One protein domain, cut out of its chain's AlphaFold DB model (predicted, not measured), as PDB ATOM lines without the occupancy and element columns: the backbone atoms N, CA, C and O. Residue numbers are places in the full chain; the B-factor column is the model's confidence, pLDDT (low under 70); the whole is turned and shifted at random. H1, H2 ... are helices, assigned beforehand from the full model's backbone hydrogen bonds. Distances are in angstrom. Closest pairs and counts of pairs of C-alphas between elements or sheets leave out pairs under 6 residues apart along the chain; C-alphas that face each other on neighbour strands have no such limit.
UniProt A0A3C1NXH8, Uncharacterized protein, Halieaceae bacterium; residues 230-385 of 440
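What this domain is: This is residues 230 to 385 of the 440 residues of an uncharacterized protein of Halieaceae bacterium (UniProt A0A3C1NXH8). The domain is an elongated bundle of seven helices, H2, H3, H4, H6, H7, H8 and H9, standing side by side across the long axis, with the hairpin of H2 and H3 toward one end, the hairpin of H8 and H9 at the other, and H4 and H6 between them. The short H1 packs on H2 at the first end, and the small H5 packs on H4. The printed part has 156 residues with nine named helices, H1 to H9 in order along the chain, and no named strand; the class is all helix. It is compact, with a radius of gyration of the C-alphas of 15.8 A, and spans 47 by 30 by 27 A.

Where its parts are: H1, residues 230 to 237, begins with C-alpha 230 at (158.387, 243.427, 307.408). H2, residues 242 to 254, and H3, residues 258 to 270, are each 18.5 A long from first to last C-alpha. H4, residues 276 to 290, is 20.8 A long and begins with C-alpha 276 at (173.413, 237.640, 284.402). H5 is residues 302 to 305, H6 residues 314 to 325 and H7 residues 334 to 345. H8, residues 356 to 368, is 18.6 A long. H9, residues 372 to 385, is 20.3 A long and ends with C-alpha 385 at (160.211, 221.047, 273.127).

How they stand to each other: H1 touches H2, which meets it with residues 244 to 248 alone; the closest C-alphas, of Ile 235 and Ala 244, are 5.2 A apart. H2 and H3 form a hairpin at a shallow tilt of 8 degrees, opposite ways, with the C-alphas of Ala 249 and Ala 261 closest at 3.9 A. H4 is the hub, touching H2, H3, H5 and H6. Its closest C-alpha pair with H6 is Ala 285 and Leu 320, 5.5 A, at a tilt of 37 degrees, only just steep, the same way. H5 touches residues 276 to 280 of H4 alone, closest at the C-alphas of Gly 277 and Ala 304, 5.0 A. H6 touches H8 at a shallow tilt of 5 degrees, the same way, with the C-alphas of Val 314 and Ile 358 closest at 5.8 A. H7 and H8 form a hairpin at a shallow tilt of 34 degrees, only just short of steep; their closest C-alphas, of Ala 338 and Glu 366, are 6.8 A apart, and H7 touches H8 with residues 338 to 341 alone, H8 touches H7 with residues 362 to 366 alone. H8 and H9 form a hairpin at a shallow tilt of 13 degrees, opposite ways, with the C-alphas of Ala 363 and Ala 375 closest at 4.0 A. H4 and H7 are apart. Every O i to N i+4 pair is within hydrogen-bond range in H1, H2, H3, H4, H6, H7 and H8, and 9 of 10 in H9; H5 is too short for such a pair.

The domain as a whole: The two C-alphas farthest apart, those of Asn 233 and Pro 348, are 49.3 A apart. The printed part has no cut. The link from H4 to H5, 11 residues, is long. The mean pLDDT of the printed part is 89.5, and residues 296 to 303 are under 70.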
ATOM      1  N   LEU A 230     158.087 244.818 307.723       93.56
ATOM      2  CA  LEU A 230     158.387 243.427 307.408       93.56
ATOM      3  C   LEU A 230     159.567 243.298 306.432       93.56
ATOM      4  O   LEU A 230     160.445 242.471 306.655       93.56
ATOM      5  N   ARG A 231     159.634 244.118 305.376       93.12
ATOM      6  CA  ARG A 231     160.778 244.117 304.442       93.12
ATOM      7  C   ARG A 231     162.075 244.550 305.115       93.12
ATOM      8  O   ARG A 231     163.096 243.890 304.944       93.12
ATOM      9  N   PHE A 232     162.026 245.617 305.913       93.44
ATOM     10  CA  PHE A 232     163.189 246.082 306.670       93.44
ATOM     11  C   PHE A 232     163.677 245.045 307.683       93.44
ATOM     12  O   PHE A 232     164.877 244.827 307.815       93.44
ATOM     13  N   ASN A 233     162.762 244.387 308.389       93.69
ATOM     14  CA  ASN A 233     163.112 243.319 309.313       93.69
ATOM     15  C   ASN A 233     163.774 242.146 308.574       93.69
ATOM     16  O   ASN A 233     164.829 241.701 309.006       93.69
ATOM     17  N   GLN A 234     163.238 241.732 307.421       94.06
ATOM     18  CA  GLN A 234     163.810 240.644 306.625       94.06
ATOM     19  C   GLN A 234     165.226 240.931 306.126       94.06
ATOM     20  O   GLN A 234     166.087 240.070 306.256       94.06
ATOM     21  N   ILE A 235     165.497 242.127 305.594       95.06
ATOM     22  CA  ILE A 235     166.851 242.456 305.119       95.06
ATOM     23  C   ILE A 235     167.851 242.618 306.272       95.06
ATOM     24  O   ILE A 235     169.022 242.294 306.116       95.06
ATOM     25  N   ASN A 236     167.399 243.082 307.440       94.19
ATOM     26  CA  ASN A 236     168.248 243.171 308.627       94.19
ATOM     27  C   ASN A 236     168.549 241.787 309.222       94.19
ATOM     28  O   ASN A 236     169.660 241.559 309.694       94.19
ATOM     29  N   ALA A 237     167.566 240.884 309.209       94.12
ATOM     30  CA  ALA A 237     167.702 239.510 309.681       94.12
ATOM     31  C   ALA A 237     168.565 238.661 308.732       94.12
ATOM     32  O   ALA A 237     169.417 237.903 309.192       94.12
ATOM     33  N   HIS A 238     168.367 238.841 307.422       94.81
ATOM     34  CA  HIS A 238     168.947 238.029 306.351       94.81
ATOM     35  C   HIS A 238     169.586 238.916 305.267       94.81
ATOM     36  O   HIS A 238     169.085 238.999 304.140       94.81
ATOM     37  N   PRO A 239     170.697 239.614 305.569       94.19
ATOM     38  CA  PRO A 239     171.299 240.590 304.656       94.19
ATOM     39  C   PRO A 239     171.856 239.975 303.368       94.19
ATOM     40  O   PRO A 239     171.995 240.681 302.370       94.19
ATOM     41  N   THR A 240     172.155 238.675 303.363       94.06
ATOM     42  CA  THR A 240     172.670 237.938 302.199       94.06
ATOM     43  C   THR A 240     171.580 237.176 301.443       94.06
ATOM     44  O   THR A 240     171.872 236.538 300.437       94.06
ATOM     45  N   SER A 241     170.320 237.232 301.894       94.69
ATOM     46  CA  SER A 241     169.195 236.577 301.219       94.69
ATOM     47  C   SER A 241     168.949 237.202 299.845       94.69
ATOM     48  O   SER A 241     168.778 238.422 299.724       94.69
ATOM     49  N   PHE A 242     168.859 236.368 298.806       93.50
ATOM     50  CA  PHE A 242     168.475 236.819 297.471       93.50
ATOM     51  C   PHE A 242     167.093 237.462 297.508       93.50
ATOM     52  O   PHE A 242     166.897 238.567 296.997       93.50
ATOM     53  N   ARG A 243     166.131 236.778 298.138       93.81
ATOM     54  CA  ARG A 243     164.736 237.226 298.182       93.81
ATOM     55  C   ARG A 243     164.569 238.511 298.992       93.81
ATOM     56  O   ARG A 243     163.837 239.393 298.547       93.81
ATOM     57  N   ALA A 244     165.279 238.667 300.114       95.75
ATOM     58  CA  ALA A 244     165.232 239.891 300.920       95.75
ATOM     59  C   ALA A 244     165.778 241.093 300.144       95.75
ATOM     60  O   ALA A 244     165.146 242.152 300.101       95.75
ATOM     61  N   ASN A 245     166.921 240.919 299.476       96.31
ATOM     62  CA  ASN A 245     167.523 241.966 298.660       96.31
ATOM     63  C   ASN A 245     166.668 242.294 297.423       96.31
ATOM     64  O   ASN A 245     166.476 243.467 297.108       96.31
ATOM     65  N   ALA A 246     166.091 241.294 296.751       94.75
ATOM     66  CA  ALA A 246     165.203 241.511 295.610       94.75
ATOM     67  C   ALA A 246     163.914 242.262 296.003       94.75
ATOM     68  O   ALA A 246     163.488 243.165 295.280       94.75
ATOM     69  N   ASP A 247     163.316 241.947 297.156       95.38
ATOM     70  CA  ASP A 247     162.138 242.663 297.665       95.38
ATOM     71  C   ASP A 247     162.495 244.102 298.085       95.38
ATOM     72  O   ASP A 247     161.758 245.042 297.769       95.38
ATOM     73  N   MET A 248     163.676 244.324 298.686       96.75
ATOM     74  CA  MET A 248     164.161 245.688 298.936       96.75
ATOM     75  C   MET A 248     164.417 246.474 297.652       96.75
ATOM     76  O   MET A 248     164.100 247.664 297.593       96.75
ATOM     77  N   ALA A 249     164.941 245.833 296.608       96.44
ATOM     78  CA  ALA A 249     165.132 246.478 295.316       96.44
ATOM     79  C   ALA A 249     163.797 246.993 294.754       96.44
ATOM     80  O   ALA A 249     163.691 248.156 294.362       96.44
ATOM     81  N   VAL A 250     162.747 246.165 294.796       95.88
ATOM     82  CA  VAL A 250     161.390 246.560 294.383       95.88
ATOM     83  C   VAL A 250     160.848 247.693 295.255       95.88
ATOM     84  O   VAL A 250     160.243 248.631 294.737       95.88
ATOM     85  N   MET A 251     161.075 247.645 296.569       96.25
ATOM     86  CA  MET A 251     160.646 248.700 297.486       96.25
ATOM     87  C   MET A 251     161.301 250.053 297.169       96.25
ATOM     88  O   MET A 251     160.596 251.062 297.118       96.25
ATOM     89  N   PHE A 252     162.611 250.089 296.903       96.62
ATOM     90  CA  PHE A 252     163.296 251.324 296.501       96.62
ATOM     91  C   PHE A 252     162.867 251.816 295.121       96.62
ATOM     92  O   PHE A 252     162.677 253.021 294.949       96.62
ATOM     93  N   ALA A 253     162.641 250.909 294.167       96.31
ATOM     94  CA  ALA A 253     162.132 251.281 292.852       96.31
ATOM     95  C   ALA A 253     160.753 251.945 292.966       96.31
ATOM     96  O   ALA A 253     160.544 253.017 292.410       96.31
ATOM     97  N   ARG A 254     159.838 251.383 293.770       95.75
ATOM     98  CA  ARG A 254     158.516 251.986 294.034       95.75
ATOM     99  C   ARG A 254     158.601 253.342 294.732       95.75
ATOM    100  O   ARG A 254     157.710 254.165 294.567       95.75
ATOM    101  N   ALA A 255     159.659 253.576 295.506       95.62
ATOM    102  CA  ALA A 255     159.945 254.871 296.112       95.62
ATOM    103  C   ALA A 255     160.610 255.868 295.135       95.62
ATOM    104  O   ALA A 255     160.948 256.977 295.545       95.62
ATOM    105  N   GLY A 256     160.830 255.488 293.871       95.12
ATOM    106  CA  GLY A 256     161.477 256.317 292.852       95.12
ATOM    107  C   GLY A 256     163.005 256.375 292.960       95.12
ATOM    108  O   GLY A 256     163.634 257.189 292.293       95.12
ATOM    109  N   SER A 257     163.633 255.533 293.787       95.62
ATOM    110  CA  SER A 257     165.094 255.477 293.923       95.62
ATOM    111  C   SER A 257     165.657 254.307 293.118       95.62
ATOM    112  O   SER A 257     165.906 253.227 293.656       95.62
ATOM    113  N   LEU A 258     165.859 254.518 291.813       94.75
ATOM    114  CA  LEU A 258     166.421 253.490 290.934       94.75
ATOM    115  C   LEU A 258     167.853 253.111 291.338       94.75
ATOM    116  O   LEU A 258     168.187 251.933 291.355       94.75
ATOM    117  N   GLU A 259     168.679 254.080 291.730       94.50
ATOM    118  CA  GLU A 259     170.058 253.829 292.168       94.50
ATOM    119  C   GLU A 259     170.121 252.803 293.311       94.50
ATOM    120  O   GLU A 259     170.800 251.782 293.195       94.50
ATOM    121  N   ARG A 260     169.330 253.010 294.374       95.75
ATOM    122  CA  ARG A 260     169.249 252.061 295.492       95.75
ATOM    123  C   ARG A 260     168.599 250.746 295.092       95.75
ATOM    124  O   ARG A 260     169.014 249.692 295.566       95.75
ATOM    125  N   ALA A 261     167.600 250.778 294.211       96.31
ATOM    126  CA  ALA A 261     167.005 249.552 293.695       96.31
ATOM    127  C   ALA A 261     168.053 248.669 292.996       96.31
ATOM    128  O   ALA A 261     168.108 247.462 293.227       96.31
ATOM    129  N   LEU A 262     168.924 249.272 292.184       94.44
ATOM    130  CA  LEU A 262     169.999 248.569 291.489       94.44
ATOM    131  C   LEU A 262     171.105 248.096 292.440       94.44
ATOM    132  O   LEU A 262     171.640 247.010 292.225       94.44
ATOM    133  N   GLU A 263     171.405 248.850 293.502       94.62
ATOM    134  CA  GLU A 263     172.325 248.429 294.569       94.62
ATOM    135  C   GLU A 263     171.837 247.136 295.243       94.62
ATOM    136  O   GLU A 263     172.561 246.142 295.291       94.62
ATOM    137  N   TYR A 264     170.579 247.098 295.693       95.56
ATOM    138  CA  TYR A 264     170.006 245.892 296.297       95.56
ATOM    139  C   TYR A 264     169.825 244.758 295.281       95.56
ATOM    140  O   TYR A 264     170.031 243.595 295.612       95.56
ATOM    141  N   SER A 265     169.532 245.067 294.015       94.38
ATOM    142  CA  SER A 265     169.519 244.064 292.942       94.38
ATOM    143  C   SER A 265     170.903 243.447 292.692       94.38
ATOM    144  O   SER A 265     170.993 242.276 292.315       94.38
ATOM    145  N   ALA A 266     171.980 244.218 292.893       92.56
ATOM    146  CA  ALA A 266     173.353 243.732 292.824       92.56
ATOM    147  C   ALA A 266     173.678 242.809 294.000       92.56
ATOM    148  O   ALA A 266     174.107 241.685 293.762       92.56
ATOM    149  N   ARG A 267     173.369 243.231 295.234       93.69
ATOM    150  CA  ARG A 267     173.535 242.401 296.441       93.69
ATOM    151  C   ARG A 267     172.762 241.094 296.362       93.69
ATOM    152  O   ARG A 267     173.283 240.051 296.732       93.69
ATOM    153  N   ALA A 268     171.541 241.143 295.824       92.75
ATOM    154  CA  ALA A 268     170.754 239.945 295.579       92.75
ATOM    155  C   ALA A 268     171.555 238.953 294.731       92.75
ATOM    156  O   ALA A 268     171.636 237.794 295.091       92.75
ATOM    157  N   HIS A 269     172.193 239.406 293.653       90.12
ATOM    158  CA  HIS A 269     172.937 238.554 292.726       90.12
ATOM    159  C   HIS A 269     174.265 238.006 293.279       90.12
ATOM    160  O   HIS A 269     174.722 236.968 292.814       90.12
ATOM    161  N   GLU A 270     174.890 238.669 294.257       88.94
ATOM    162  CA  GLU A 270     176.188 238.254 294.821       88.94
ATOM    163  C   GLU A 270     176.141 236.885 295.522       88.94
ATOM    164  O   GLU A 270     177.159 236.197 295.597       88.94
ATOM    165  N   HIS A 271     174.968 236.472 296.009       78.50
ATOM    166  CA  HIS A 271     174.807 235.302 296.877       78.50
ATOM    167  C   HIS A 271     173.967 234.172 296.262       78.50
ATOM    168  O   HIS A 271     173.416 233.350 296.985       78.50
ATOM    169  N   THR A 272     173.848 234.112 294.933       82.50
ATOM    170  CA  THR A 272     172.974 233.144 294.240       82.50
ATOM    171  C   THR A 272     173.559 232.702 292.910       82.50
ATOM    172  O   THR A 272     174.484 233.311 292.375       82.50
ATOM    173  N   ARG A 273     173.008 231.615 292.357       82.12
ATOM    174  CA  ARG A 273     173.342 231.120 291.012       82.12
ATOM    175  C   ARG A 273     172.530 231.779 289.894       82.12
ATOM    176  O   ARG A 273     172.466 231.250 288.783       82.12
ATOM    177  N   GLU A 274     171.876 232.900 290.180       86.75
ATOM    178  CA  GLU A 274     171.126 233.670 289.199       86.75
ATOM    179  C   GLU A 274     172.009 234.026 287.999       86.75
ATOM    180  O   GLU A 274     173.149 234.464 288.134       86.75
ATOM    181  N   ARG A 275     171.457 233.885 286.793       87.75
ATOM    182  CA  ARG A 275     172.175 234.220 285.565       87.75
ATOM    183  C   ARG A 275     172.208 235.729 285.347       87.75
ATOM    184  O   ARG A 275     171.257 236.442 285.664       87.75
ATOM    185  N   ALA A 276     173.272 236.218 284.716       87.56
ATOM    186  CA  ALA A 276     173.413 237.640 284.402       87.56
ATOM    187  C   ALA A 276     172.224 238.193 283.589       87.56
ATOM    188  O   ALA A 276     171.785 239.316 283.839       87.56
ATOM    189  N   GLY A 277     171.664 237.404 282.662       88.81
ATOM    190  CA  GLY A 277     170.478 237.794 281.897       88.81
ATOM    191  C   GLY A 277     169.211 237.921 282.750       88.81
ATOM    192  O   GLY A 277     168.433 238.848 282.538       88.81
ATOM    193  N   ASP A 278     169.020 237.074 283.765       90.31
ATOM    194  CA  ASP A 278     167.879 237.179 284.687       90.31
ATOM    195  C   ASP A 278     167.970 238.440 285.555       90.31
ATOM    196  O   ASP A 278     166.988 239.177 285.701       90.31
ATOM    197  N   ARG A 279     169.174 238.756 286.044       90.75
ATOM    198  CA  ARG A 279     169.445 240.027 286.727       90.75
ATOM    199  C   ARG A 279     169.189 241.221 285.808       90.75
ATOM    200  O   ARG A 279     168.602 242.208 286.248       90.75
ATOM    201  N   TYR A 280     169.613 241.146 284.545       89.69
ATOM    202  CA  TYR A 280     169.364 242.202 283.562       89.69
ATOM    203  C   TYR A 280     167.859 242.447 283.386       89.69
ATOM    204  O   TYR A 280     167.408 243.588 283.486       89.69
ATOM    205  N   MET A 281     167.068 241.379 283.248       90.44
ATOM    206  CA  MET A 281     165.607 241.470 283.182       90.44
ATOM    207  C   MET A 281     164.993 242.072 284.443       90.44
ATOM    208  O   MET A 281     164.118 242.933 284.346       90.44
ATOM    209  N   ARG A 282     165.474 241.675 285.629       92.69
ATOM    210  CA  ARG A 282     165.039 242.294 286.888       92.69
ATOM    211  C   ARG A 282     165.342 243.791 286.893       92.69
ATOM    212  O   ARG A 282     164.473 244.570 287.263       92.69
ATOM    213  N   ASN A 283     166.530 244.209 286.465       92.94
ATOM    214  CA  ASN A 283     166.911 245.622 286.448       92.94
ATOM    215  C   ASN A 283     166.054 246.454 285.483       92.94
ATOM    216  O   ASN A 283     165.682 247.570 285.839       92.94
ATOM    217  N   LEU A 284     165.681 245.907 284.322       91.69
ATOM    218  CA  LEU A 284     164.712 246.543 283.421       91.69
ATOM    219  C   LEU A 284     163.332 246.685 284.076       91.69
ATOM    220  O   LEU A 284     162.708 247.740 284.001       91.69
ATOM    221  N   ALA A 285     162.858 245.650 284.772       94.12
ATOM    222  CA  ALA A 285     161.598 245.741 285.506       94.12
ATOM    223  C   ALA A 285     161.671 246.808 286.616       94.12
ATOM    224  O   ALA A 285     160.756 247.617 286.757       94.12
ATOM    225  N   LEU A 286     162.778 246.876 287.365       94.94
ATOM    226  CA  LEU A 286     163.001 247.899 288.394       94.94
ATOM    227  C   LEU A 286     163.035 249.317 287.808       94.94
ATOM    228  O   LEU A 286     162.468 250.228 288.407       94.94
ATOM    229  N   SER A 287     163.647 249.507 286.636       93.50
ATOM    230  CA  SER A 287     163.684 250.806 285.957       93.50
ATOM    231  C   SER A 287     162.286 251.251 285.520       93.50
ATOM    232  O   SER A 287     161.915 252.409 285.715       93.50
ATOM    233  N   CYS A 288     161.464 250.319 285.025       93.81
ATOM    234  CA  CYS A 288     160.059 250.590 284.737       93.81
ATOM    235  C   CYS A 288     159.266 250.959 285.999       93.81
ATOM    236  O   CYS A 288     158.553 251.957 285.988       93.81
ATOM    237  N   ILE A 289     159.425 250.212 287.101       95.12
ATOM    238  CA  ILE A 289     158.754 250.507 288.382       95.12
ATOM    239  C   ILE A 289     159.137 251.903 288.895       95.12
ATOM    240  O   ILE A 289     158.282 252.622 289.406       95.12
ATOM    241  N   ALA A 290     160.409 252.286 288.763       94.75
ATOM    242  CA  ALA A 290     160.911 253.583 289.210       94.75
ATOM    243  C   ALA A 290     160.561 254.748 288.268       94.75
ATOM    244  O   ALA A 290     160.783 255.903 288.636       94.75
ATOM    245  N   GLY A 291     160.059 254.470 287.059       93.19
ATOM    246  CA  GLY A 291     159.810 255.487 286.035       93.19
ATOM    247  C   GLY A 291     161.086 256.196 285.564       93.19
ATOM    248  O   GLY A 291     161.038 257.366 285.198       93.19
ATOM    249  N   GLN A 292     162.237 255.521 285.618       91.56
ATOM    250  CA  GLN A 292     163.543 256.085 285.267       91.56
ATOM    251  C   GLN A 292     164.265 255.148 284.294       91.56
ATOM    252  O   GLN A 292     164.238 253.936 284.503       91.56
ATOM    253  N   PRO A 293     164.906 255.658 283.228       88.94
ATOM    254  CA  PRO A 293     165.703 254.819 282.341       88.94
ATOM    255  C   PRO A 293     166.967 254.322 283.056       88.94
ATOM    256  O   PRO A 293     167.524 255.017 283.905       88.94
ATOM    257  N   LEU A 294     167.452 253.135 282.680       86.44
ATOM    258  CA  LEU A 294     168.792 252.697 283.076       86.44
ATOM    259  C   LEU A 294     169.831 253.616 282.417       86.44
ATOM    260  O   LEU A 294     169.754 253.877 281.216       86.44
ATOM    261  N   SER A 295     170.800 254.117 283.184       77.31
ATOM    262  CA  SER A 295     171.916 254.874 282.611       77.31
ATOM    263  C   SER A 295     172.897 253.948 281.879       77.31
ATOM    264  O   SER A 295     172.976 252.760 282.178       77.31
ATOM    265  N   ALA A 296     173.718 254.485 280.970       66.31
ATOM    266  CA  ALA A 296     174.722 253.699 280.237       66.31
ATOM    267  C   ALA A 296     175.774 253.015 281.143       66.31
ATOM    268  O   ALA A 296     176.394 252.040 280.732       66.31
ATOM    269  N   THR A 297     175.981 253.509 282.370       63.44
ATOM    270  CA  THR A 297     176.851 252.879 283.382       63.44
ATOM    271  C   THR A 297     176.110 251.864 284.255       63.44
ATOM    272  O   THR A 297     176.739 251.002 284.863       63.44
ATOM    273  N   GLN A 298     174.782 251.979 284.331       60.12
ATOM    274  CA  GLN A 298     173.885 251.106 285.084       60.12
ATOM    275  C   GLN A 298     173.275 250.000 284.232       60.12
ATOM    276  O   GLN A 298     172.741 249.063 284.818       60.12
ATOM    277  N   GLU A 299     173.336 250.092 282.899       56.00
ATOM    278  CA  GLU A 299     173.046 248.978 282.008       56.00
ATOM    279  C   GLU A 299     173.969 247.823 282.404       56.00
ATOM    280  O   GLU A 299     175.180 247.883 282.175       56.00
ATOM    281  N   PRO A 300     173.433 246.729 282.970       52.78
ATOM    282  CA  PRO A 300     174.111 245.454 282.899       52.78
ATOM    283  C   PRO A 300     174.120 245.121 281.414       52.78
ATOM    284  O   PRO A 300     173.132 244.638 280.874       52.78
ATOM    285  N   ASN A 301     175.202 245.546 280.767       58.31
ATOM    286  CA  ASN A 301     175.780 245.081 279.527       58.31
ATOM    287  C   ASN A 301     174.810 244.184 278.749       58.31
ATOM    288  O   ASN A 301     174.590 243.055 279.175       58.31
ATOM    289  N   ARG A 302     174.291 244.587 277.579       61.75
ATOM    290  CA  ARG A 302     173.615 243.642 276.652       61.75
ATOM    291  C   ARG A 302     174.413 242.335 276.460       61.75
ATOM    292  O   ARG A 302     173.840 241.300 276.142       61.75
ATOM    293  N   GLN A 303     175.721 242.371 276.735       66.94
ATOM    294  CA  GLN A 303     176.618 241.222 276.892       66.94
ATOM    295  C   GLN A 303     176.133 240.140 277.887       66.94
ATOM    296  O   GLN A 303     176.476 238.976 277.726       66.94
ATOM    297  N   ALA A 304     175.293 240.463 278.873       72.56
ATOM    298  CA  ALA A 304     174.644 239.514 279.780       72.56
ATOM    299  C   ALA A 304     173.725 238.524 279.043       72.56
ATOM    300  O   ALA A 304     173.414 237.458 279.574       72.56
ATOM    301  N   LEU A 305     173.320 238.860 277.813       76.06
ATOM    302  CA  LEU A 305     172.542 238.003 276.925       76.06
ATOM    303  C   LEU A 305     173.405 237.219 275.915       76.06
ATOM    304  O   LEU A 305     172.851 236.573 275.034       76.06
ATOM    305  N   VAL A 306     174.740 237.261 276.028       74.06
ATOM    306  CA  VAL A 306     175.676 236.573 275.107       74.06
ATOM    307  C   VAL A 306     175.986 235.134 275.544       74.06
ATOM    308  O   VAL A 306     176.544 234.362 274.773       74.06
ATOM    309  N   ALA A 307     175.609 234.737 276.761       77.50
ATOM    310  CA  ALA A 307     175.788 233.364 277.230       77.50
ATOM    311  C   ALA A 307     174.929 232.356 276.437       77.50
ATOM    312  O   ALA A 307     173.834 232.696 275.997       77.50
ATOM    313  N   GLU A 308     175.363 231.089 276.363       80.56
ATOM    314  CA  GLU A 308     174.610 229.986 275.726       80.56
ATOM    315  C   GLU A 308     173.203 229.790 276.311       80.56
ATOM    316  O   GLU A 308     172.303 229.276 275.656       80.56
ATOM    317  N   ARG A 309     172.986 230.157 277.575       82.00
ATOM    318  CA  ARG A 309     171.673 230.080 278.229       82.00
ATOM    319  C   ARG A 309     171.441 231.317 279.081       82.00
ATOM    320  O   ARG A 309     171.554 231.232 280.301       82.00
ATOM    321  N   PRO A 310     171.132 232.476 278.481       84.00
ATOM    322  CA  PRO A 310     171.213 233.746 279.191       84.00
ATOM    323  C   PRO A 310     170.080 233.941 280.205       84.00
ATOM    324  O   PRO A 310     170.283 234.597 281.224       84.00
ATOM    325  N   LEU A 311     168.913 233.333 279.964       88.00
ATOM    326  CA  LEU A 311     167.735 233.430 280.829       88.00
ATOM    327  C   LEU A 311     167.369 232.077 281.438       88.00
ATOM    328  O   LEU A 311     167.415 231.047 280.763       88.00
ATOM    329  N   SER A 312     166.973 232.089 282.708       86.75
ATOM    330  CA  SER A 312     166.429 230.928 283.426       86.75
ATOM    331  C   SER A 312     165.110 231.220 284.133       86.75
ATOM    332  O   SER A 312     164.289 230.318 284.301       86.75
ATOM    333  N   SER A 313     164.875 232.476 284.512       88.12
ATOM    334  CA  SER A 313     163.726 232.877 285.310       88.12
ATOM    335  C   SER A 313     162.529 233.228 284.428       88.12
ATOM    336  O   SER A 313     162.328 234.373 284.011       88.12
ATOM    337  N   VAL A 314     161.675 232.231 284.197       89.06
ATOM    338  CA  VAL A 314     160.359 232.416 283.559       89.06
ATOM    339  C   VAL A 314     159.514 233.478 284.295       89.06
ATOM    340  O   VAL A 314     158.949 234.338 283.616       89.06
ATOM    341  N   PRO A 315     159.437 233.512 285.648       90.00
ATOM    342  CA  PRO A 315     158.634 234.516 286.356       90.00
ATOM    343  C   PRO A 315     159.126 235.958 286.168       90.00
ATOM    344  O   PRO A 315     158.302 236.867 286.023       90.00
ATOM    345  N   THR A 316     160.447 236.176 286.141       90.44
ATOM    346  CA  THR A 316     161.029 237.514 285.938       90.44
ATOM    347  C   THR A 316     160.689 238.030 284.542       90.44
ATOM    348  O   THR A 316     160.184 239.146 284.409       90.44
ATOM    349  N   LEU A 317     160.887 237.201 283.510       91.69
ATOM    350  CA  LEU A 317     160.535 237.564 282.137       91.69
ATOM    351  C   LEU A 317     159.031 237.814 281.991       91.69
ATOM    352  O   LEU A 317     158.633 238.804 281.389       91.69
ATOM    353  N   HIS A 318     158.191 236.956 282.575       93.75
ATOM    354  CA  HIS A 318     156.739 237.119 282.514       93.75
ATOM    355  C   HIS A 318     156.283 238.447 283.126       93.75
ATOM    356  O   HIS A 318     155.458 239.144 282.540       93.75
ATOM    357  N   THR A 319     156.856 238.819 284.274       92.94
ATOM    358  CA  THR A 319     156.575 240.106 284.924       92.94
ATOM    359  C   THR A 319     156.922 241.265 283.997       92.94
ATOM    360  O   THR A 319     156.082 242.131 283.771       92.94
ATOM    361  N   LEU A 320     158.118 241.248 283.402       92.00
ATOM    362  CA  LEU A 320     158.547 242.296 282.479       92.00
ATOM    363  C   LEU A 320     157.650 242.371 281.232       92.00
ATOM    364  O   LEU A 320     157.210 243.457 280.870       92.00
ATOM    365  N   VAL A 321     157.328 241.236 280.602       92.62
ATOM    366  CA  VAL A 321     156.436 241.196 279.428       92.62
ATOM    367  C   VAL A 321     155.065 241.781 279.768       92.62
ATOM    368  O   VAL A 321     154.553 242.603 279.011       92.62
ATOM    369  N   LYS A 322     154.503 241.444 280.934       92.75
ATOM    370  CA  LYS A 322     153.227 242.004 281.390       92.75
ATOM    371  C   LYS A 322     153.297 243.522 281.580       92.75
ATOM    372  O   LYS A 322     152.406 244.234 281.131       92.75
ATOM    373  N   MET A 323     154.370 244.027 282.191       92.38
ATOM    374  CA  MET A 323     154.585 245.472 282.350       92.38
ATOM    375  C   MET A 323     154.702 246.189 280.996       92.38
ATOM    376  O   MET A 323     154.183 247.291 280.825       92.38
ATOM    377  N   LEU A 324     155.349 245.558 280.009       90.94
ATOM    378  CA  LEU A 324     155.448 246.087 278.647       90.94
ATOM    379  C   LEU A 324     154.085 246.119 277.943       90.94
ATOM    380  O   LEU A 324     153.787 247.094 277.261       90.94
ATOM    381  N   GLN A 325     153.249 245.095 278.123       89.12
ATOM    382  CA  GLN A 325     151.893 245.053 277.562       89.12
ATOM    383  C   GLN A 325     150.964 246.103 278.186       89.12
ATOM    384  O   GLN A 325     150.171 246.715 277.479       89.12
ATOM    385  N   ASN A 326     151.103 246.350 279.488       89.31
ATOM    386  CA  ASN A 326     150.281 247.301 280.239       89.31
ATOM    387  C   ASN A 326     150.705 248.775 280.088       89.31
ATOM    388  O   ASN A 326     150.176 249.638 280.783       89.31
ATOM    389  N   ASP A 327     151.674 249.080 279.220       85.88
ATOM    390  CA  ASP A 327     152.249 250.423 279.057       85.88
ATOM    391  C   ASP A 327     152.927 251.000 280.321       85.88
ATOM    392  O   ASP A 327     153.153 252.204 280.437       85.88
ATOM    393  N   GLU A 328     153.325 250.138 281.264       88.50
ATOM    394  CA  GLU A 328     153.991 250.535 282.518       88.50
ATOM    395  C   GLU A 328     155.471 250.911 282.292       88.50
ATOM    396  O   GLU A 328     156.084 251.612 283.093       88.50
ATOM    397  N   CYS A 329     156.049 250.488 281.166       89.69
ATOM    398  CA  CYS A 329     157.436 250.738 280.768       89.69
ATOM    399  C   CYS A 329     157.533 251.790 279.642       89.69
ATOM    400  O   CYS A 329     157.854 251.447 278.503       89.69
ATOM    401  N   ARG A 330     157.247 253.070 279.920       87.25
ATOM    402  CA  ARG A 330     157.228 254.131 278.879       87.25
ATOM    403  C   ARG A 330     158.602 254.536 278.344       87.25
ATOM    404  O   ARG A 330     158.716 254.946 277.197       87.25
ATOM    405  N   HIS A 331     159.637 254.441 279.173       86.31
ATOM    406  CA  HIS A 331     161.003 254.841 278.807       86.31
ATOM    407  C   HIS A 331     161.798 253.726 278.121       86.31
ATOM    408  O   HIS A 331     162.910 253.969 277.659       86.31
ATOM    409  N   LEU A 332     161.257 252.504 278.090       87.75
ATOM    410  CA  LEU A 332     161.925 251.351 277.504       87.75
ATOM    411  C   LEU A 332     161.465 251.161 276.060       87.75
ATOM    412  O   LEU A 332     160.277 250.963 275.802       87.75
ATOM    413  N   ASP A 333     162.415 251.161 275.129       88.44
ATOM    414  CA  ASP A 333     162.137 250.806 273.743       88.44
ATOM    415  C   ASP A 333     161.863 249.297 273.635       88.44
ATOM    416  O   ASP A 333     162.770 248.457 273.651       88.44
ATOM    417  N   ARG A 334     160.573 248.958 273.542       89.94
ATOM    418  CA  ARG A 334     160.086 247.576 273.441       89.94
ATOM    419  C   ARG A 334     160.569 246.893 272.169       89.94
ATOM    420  O   ARG A 334     160.870 245.703 272.204       89.94
ATOM    421  N   SER A 335     160.662 247.650 271.076       90.06
ATOM    422  CA  SER A 335     161.126 247.155 269.782       90.06
ATOM    423  C   SER A 335     162.602 246.796 269.862       90.06
ATOM    424  O   SER A 335     162.971 245.670 269.540       90.06
ATOM    425  N   ALA A 336     163.431 247.691 270.407       88.88
ATOM    426  CA  ALA A 336     164.857 247.426 270.580       88.88
ATOM    427  C   ALA A 336     165.136 246.260 271.547       88.88
ATOM    428  O   ALA A 336     166.104 245.513 271.359       88.88
ATOM    429  N   LEU A 337     164.310 246.085 272.585       88.88
ATOM    430  CA  LEU A 337     164.408 244.935 273.485       88.88
ATOM    431  C   LEU A 337     164.045 243.626 272.764       88.88
ATOM    432  O   LEU A 337     164.802 242.659 272.849       88.88
ATOM    433  N   ALA A 338     162.938 243.604 272.019       91.75
ATOM    434  CA  ALA A 338     162.537 242.449 271.219       91.75
ATOM    435  C   ALA A 338     163.596 242.090 270.162       91.75
ATOM    436  O   ALA A 338     163.985 240.928 270.059       91.75
ATOM    437  N   ASP A 339     164.173 243.087 269.482       91.12
ATOM    438  CA  ASP A 339     165.281 242.899 268.534       91.12
ATOM    439  C   ASP A 339     166.509 242.268 269.201       91.12
ATOM    440  O   ASP A 339     167.208 241.452 268.598       91.12
ATOM    441  N   THR A 340     166.758 242.599 270.472       88.69
ATOM    442  CA  THR A 340     167.843 241.991 271.250       88.69
ATOM    443  C   THR A 340     167.577 240.510 271.491       88.69
ATOM    444  O   THR A 340     168.463 239.692 271.261       88.69
ATOM    445  N   PHE A 341     166.362 240.135 271.896       91.00
ATOM    446  CA  PHE A 341     166.021 238.722 272.062       91.00
ATOM    447  C   PHE A 341     166.037 237.964 270.741       91.00
ATOM    448  O   PHE A 341     166.592 236.870 270.689       91.00
ATOM    449  N   ALA A 342     165.496 238.545 269.667       92.12
ATOM    450  CA  ALA A 342     165.525 237.932 268.344       92.12
ATOM    451  C   ALA A 342     166.969 237.725 267.863       92.12
ATOM    452  O   ALA A 342     167.297 236.676 267.312       92.12
ATOM    453  N   ALA A 343     167.868 238.673 268.141       88.81
ATOM    454  CA  ALA A 343     169.289 238.524 267.848       88.81
ATOM    455  C   ALA A 343     169.956 237.396 268.651       88.81
ATOM    456  O   ALA A 343     170.852 236.736 268.130       88.81
ATOM    457  N   VAL A 344     169.531 237.182 269.896       88.69
ATOM    458  CA  VAL A 344     170.078 236.146 270.783       88.69
ATOM    459  C   VAL A 344     169.555 234.768 270.403       88.69
ATOM    460  O   VAL A 344     170.337 233.833 270.303       88.69
ATOM    461  N   TYR A 345     168.250 234.638 270.175       91.38
ATOM    462  CA  TYR A 345     167.607 233.340 270.020       91.38
ATOM    463  C   TYR A 345     167.315 232.980 268.568       91.38
ATOM    464  O   TYR A 345     167.533 231.836 268.202       91.38
ATOM    465  N   LEU A 346     166.841 233.900 267.726       91.25
ATOM    466  CA  LEU A 346     166.294 233.569 266.401       91.25
ATOM    467  C   LEU A 346     167.315 233.586 265.251       91.25
ATOM    468  O   LEU A 346     166.973 233.196 264.137       91.25
ATOM    469  N   ARG A 347     168.567 234.004 265.474       85.06
ATOM    470  CA  ARG A 347     169.579 234.011 264.401       85.06
ATOM    471  C   ARG A 347     169.919 232.588 263.926       85.06
ATOM    472  O   ARG A 347     169.965 231.677 264.745       85.06
ATOM    473  N   PRO A 348     170.275 232.389 262.641       76.00
ATOM    474  CA  PRO A 348     170.697 231.076 262.131       76.00
ATOM    475  C   PRO A 348     171.917 230.480 262.852       76.00
ATOM    476  O   PRO A 348     172.075 229.268 262.897       76.00
ATOM    477  N   GLN A 349     172.775 231.339 263.411       74.94
ATOM    478  CA  GLN A 349     173.961 230.974 264.200       74.94
ATOM    479  C   GLN A 349     173.732 231.151 265.712       74.94
ATOM    480  O   GLN A 349     174.688 231.221 266.476       74.94
ATOM    481  N   ALA A 350     172.482 231.321 266.154       74.62
ATOM    482  CA  ALA A 350     172.179 231.471 267.570       74.62
ATOM    483  C   ALA A 350     172.449 230.154 268.306       74.62
ATOM    484  O   ALA A 350     171.685 229.200 268.188       74.62
ATOM    485  N   GLU A 351     173.515 230.129 269.099       78.06
ATOM    486  CA  GLU A 351     173.817 229.024 270.017       78.06
ATOM    487  C   GLU A 351     173.001 229.125 271.315       78.06
ATOM    488  O   GLU A 351     172.894 228.160 272.073       78.06
ATOM    489  N   ALA A 352     172.387 230.288 271.574       85.06
ATOM    490  CA  ALA A 352     171.650 230.515 272.803       85.06
ATOM    491  C   ALA A 352     170.335 229.719 272.849       85.06
ATOM    492  O   ALA A 352     169.483 229.805 271.961       85.06
ATOM    493  N   THR A 353     170.132 228.996 273.949       87.50
ATOM    494  CA  THR A 353     168.933 228.201 274.225       87.50
ATOM    495  C   THR A 353     168.193 228.724 275.453       87.50
ATOM    496  O   THR A 353     168.777 229.298 276.376       87.50
ATOM    497  N   ALA A 354     166.881 228.531 275.469       89.19
ATOM    498  CA  ALA A 354     166.016 228.837 276.598       89.19
ATOM    499  C   ALA A 354     165.015 227.695 276.787       89.19
ATOM    500  O   ALA A 354     164.953 226.801 275.956       89.19
ATOM    501  N   SER A 355     164.258 227.703 277.885       90.56
ATOM    502  CA  SER A 355     163.154 226.756 278.037       90.56
ATOM    503  C   SER A 355     161.980 227.145 277.142       90.56
ATOM    504  O   SER A 355     161.753 228.330 276.879       90.56
ATOM    505  N   GLY A 356     161.151 226.170 276.783       90.69
ATOM    506  CA  GLY A 356     159.935 226.394 276.014       90.69
ATOM    507  C   GLY A 356     159.046 227.520 276.565       90.69
ATOM    508  O   GLY A 356     158.545 228.348 275.809       90.69
ATOM    509  N   ASN A 357     158.905 227.624 277.889       91.38
ATOM    510  CA  ASN A 357     158.113 228.690 278.513       91.38
ATOM    511  C   ASN A 357     158.701 230.094 278.294       91.38
ATOM    512  O   ASN A 357     157.948 231.062 278.213       91.38
ATOM    513  N   ILE A 358     160.027 230.221 278.185       93.56
ATOM    514  CA  ILE A 358     160.671 231.487 277.817       93.56
ATOM    515  C   ILE A 358     160.339 231.821 276.363       93.56
ATOM    516  O   ILE A 358     159.922 232.945 276.091       93.56
ATOM    517  N   TYR A 359     160.430 230.852 275.446       95.31
ATOM    518  CA  TYR A 359     160.038 231.067 274.050       95.31
ATOM    519  C   TYR A 359     158.566 231.476 273.916       95.31
ATOM    520  O   TYR A 359     158.266 232.442 273.219       95.31
ATOM    521  N   ALA A 360     157.658 230.840 274.658       94.94
ATOM    522  CA  ALA A 360     156.247 231.224 274.672       94.94
ATOM    523  C   ALA A 360     156.030 232.675 275.153       94.94
ATOM    524  O   ALA A 360     155.199 233.392 274.596       94.94
ATOM    525  N   LEU A 361     156.777 233.145 276.159       95.12
ATOM    526  CA  LEU A 361     156.701 234.539 276.624       95.12
ATOM    527  C   LEU A 361     157.270 235.531 275.601       95.12
ATOM    528  O   LEU A 361     156.704 236.609 275.422       95.12
ATOM    529  N   LEU A 362     158.354 235.169 274.912       95.31
ATOM    530  CA  LEU A 362     158.925 235.987 273.840       95.31
ATOM    531  C   LEU A 362     157.980 236.076 272.634       95.31
ATOM    532  O   LEU A 362     157.811 237.158 272.081       95.31
ATOM    533  N   ALA A 363     157.284 234.992 272.285       96.31
ATOM    534  CA  ALA A 363     156.240 235.021 271.263       96.31
ATOM    535  C   ALA A 363     155.087 235.971 271.634       96.31
ATOM    536  O   ALA A 363     154.604 236.722 270.790       96.31
ATOM    537  N   VAL A 364     154.673 235.992 272.908       94.56
ATOM    538  CA  VAL A 364     153.656 236.934 273.408       94.56
ATOM    539  C   VAL A 364     154.139 238.388 273.329       94.56
ATOM    540  O   VAL A 364     153.354 239.268 272.975       94.56
ATOM    541  N   LEU A 365     155.418 238.646 273.620       94.06
ATOM    542  CA  LEU A 365     156.024 239.970 273.456       94.06
ATOM    543  C   LEU A 365     156.007 240.418 271.985       94.06
ATOM    544  O   LEU A 365     155.552 241.519 271.695       94.06
ATOM    545  N   GLU A 366     156.456 239.566 271.062       96.12
ATOM    546  CA  GLU A 366     156.482 239.873 269.624       96.12
ATOM    547  C   GLU A 366     155.069 240.071 269.053       96.12
ATOM    548  O   GLU A 366     154.843 240.979 268.252       96.12
ATOM    549  N   ASN A 367     154.090 239.291 269.526       94.75
ATOM    550  CA  ASN A 367     152.681 239.476 269.182       94.75
ATOM    551  C   ASN A 367     152.160 240.858 269.593       94.75
ATOM    552  O   ASN A 367     151.535 241.551 268.795       94.75
ATOM    553  N   ALA A 368     152.463 241.294 270.820       91.94
ATOM    554  CA  ALA A 368     152.074 242.619 271.304       91.94
ATOM    555  C   ALA A 368     152.713 243.763 270.491       91.94
ATOM    556  O   ALA A 368     152.193 244.876 270.488       91.94
ATOM    557  N   LEU A 369     153.820 243.491 269.792       92.69
ATOM    558  CA  LEU A 369     154.494 244.424 268.888       92.69
ATOM    559  C   LEU A 369     154.039 244.295 267.422       92.69
ATOM    560  O   LEU A 369     154.562 245.011 266.569       92.69
ATOM    561  N   GLY A 370     153.102 243.393 267.108       94.00
ATOM    562  CA  GLY A 370     152.644 243.123 265.738       94.00
ATOM    563  C   GLY A 370     153.678 242.406 264.860       94.00
ATOM    564  O   GLY A 370     153.561 242.388 263.637       94.00
ATOM    565  N   ARG A 371     154.719 241.818 265.459       95.69
ATOM    566  CA  ARG A 371     155.840 241.170 264.762       95.69
ATOM    567  C   ARG A 371     155.587 239.669 264.610       95.69
ATOM    568  O   ARG A 371     156.298 238.831 265.167       95.69
ATOM    569  N   TYR A 372     154.559 239.323 263.835       96.38
ATOM    570  CA  TYR A 372     154.049 237.948 263.732       96.38
ATOM    571  C   TYR A 372     155.081 236.922 263.241       96.38
ATOM    572  O   TYR A 372     155.038 235.776 263.674       96.38
ATOM    573  N   ALA A 373     156.050 237.324 262.409       96.31
ATOM    574  CA  ALA A 373     157.116 236.433 261.937       96.31
ATOM    575  C   ALA A 373     158.015 235.935 263.083       96.31
ATOM    576  O   ALA A 373     158.251 234.737 263.210       96.31
ATOM    577  N   ASN A 374     158.460 236.829 263.972       96.69
ATOM    578  CA  ASN A 374     159.251 236.433 265.140       96.69
ATOM    579  C   ASN A 374     158.401 235.646 266.145       96.69
ATOM    580  O   ASN A 374     158.875 234.674 266.731       96.69
ATOM    581  N   ALA A 375     157.140 236.051 266.337       96.88
ATOM    582  CA  ALA A 375     156.219 235.359 267.233       96.88
ATOM    583  C   ALA A 375     155.978 233.903 266.795       96.88
ATOM    584  O   ALA A 375     155.989 232.994 267.631       96.88
ATOM    585  N   TYR A 376     155.846 233.679 265.485       97.38
ATOM    586  CA  TYR A 376     155.784 232.357 264.865       97.38
ATOM    587  C   TYR A 376     157.045 231.532 265.168       97.38
ATOM    588  O   TYR A 376     156.937 230.424 265.687       97.38
ATOM    589  N   GLU A 377     158.245 232.072 264.929       96.50
ATOM    590  CA  GLU A 377     159.506 231.337 265.135       96.50
ATOM    591  C   GLU A 377     159.735 230.946 266.604       96.50
ATOM    592  O   GLU A 377     160.150 229.827 266.915       96.50
ATOM    593  N   TYR A 378     159.418 231.841 267.541       96.62
ATOM    594  CA  TYR A 378     159.458 231.510 268.965       96.62
ATOM    595  C   TYR A 378     158.445 230.426 269.342       96.62
ATOM    596  O   TYR A 378     158.762 229.531 270.128       96.62
ATOM    597  N   THR A 379     157.240 230.471 268.775       96.94
ATOM    598  CA  THR A 379     156.213 229.455 269.032       96.94
ATOM    599  C   THR A 379     156.618 228.094 268.464       96.94
ATOM    600  O   THR A 379     156.471 227.082 269.150       96.94
ATOM    601  N   ALA A 380     157.243 228.066 267.285       95.38
ATOM    602  CA  ALA A 380     157.809 226.855 266.704       95.38
ATOM    603  C   ALA A 380     158.888 226.235 267.612       95.38
ATOM    604  O   ALA A 380     158.883 225.026 267.841       95.38
ATOM    605  N   ARG A 381     159.765 227.052 268.218       94.88
ATOM    606  CA  ARG A 381     160.759 226.580 269.206       94.88
ATOM    607  C   ARG A 381     160.122 226.031 270.480       94.88
ATOM    608  O   ARG A 381     160.573 225.009 270.987       94.88
ATOM    609  N   PHE A 382     159.055 226.658 270.975       95.25
ATOM    610  CA  PHE A 382     158.277 226.112 272.091       95.25
ATOM    611  C   PHE A 382     157.681 224.737 271.750       95.25
ATOM    612  O   PHE A 382     157.803 223.794 272.533       95.25
ATOM    613  N   LEU A 383     157.078 224.603 270.566       95.62
ATOM    614  CA  LEU A 383     156.496 223.347 270.096       95.62
ATOM    615  C   LEU A 383     157.546 222.270 269.802       95.62
ATOM    616  O   LEU A 383     157.237 221.093 269.945       95.62
ATOM    617  N   ALA A 384     158.785 222.631 269.465       93.69
ATOM    618  CA  ALA A 384     159.870 221.659 269.327       93.69
ATOM    619  C   ALA A 384     160.177 220.938 270.655       93.69
ATOM    620  O   ALA A 384     160.465 219.743 270.657       93.69
ATOM    621  N   GLU A 385     160.064 221.639 271.790       90.75
ATOM    622  CA  GLU A 385     160.211 221.047 273.127       90.75
ATOM    623  C   GLU A 385     158.924 220.390 273.637       90.75
ATOM    624  O   GLU A 385     158.967 219.445 274.424       90.75
TER     625      GLU A 385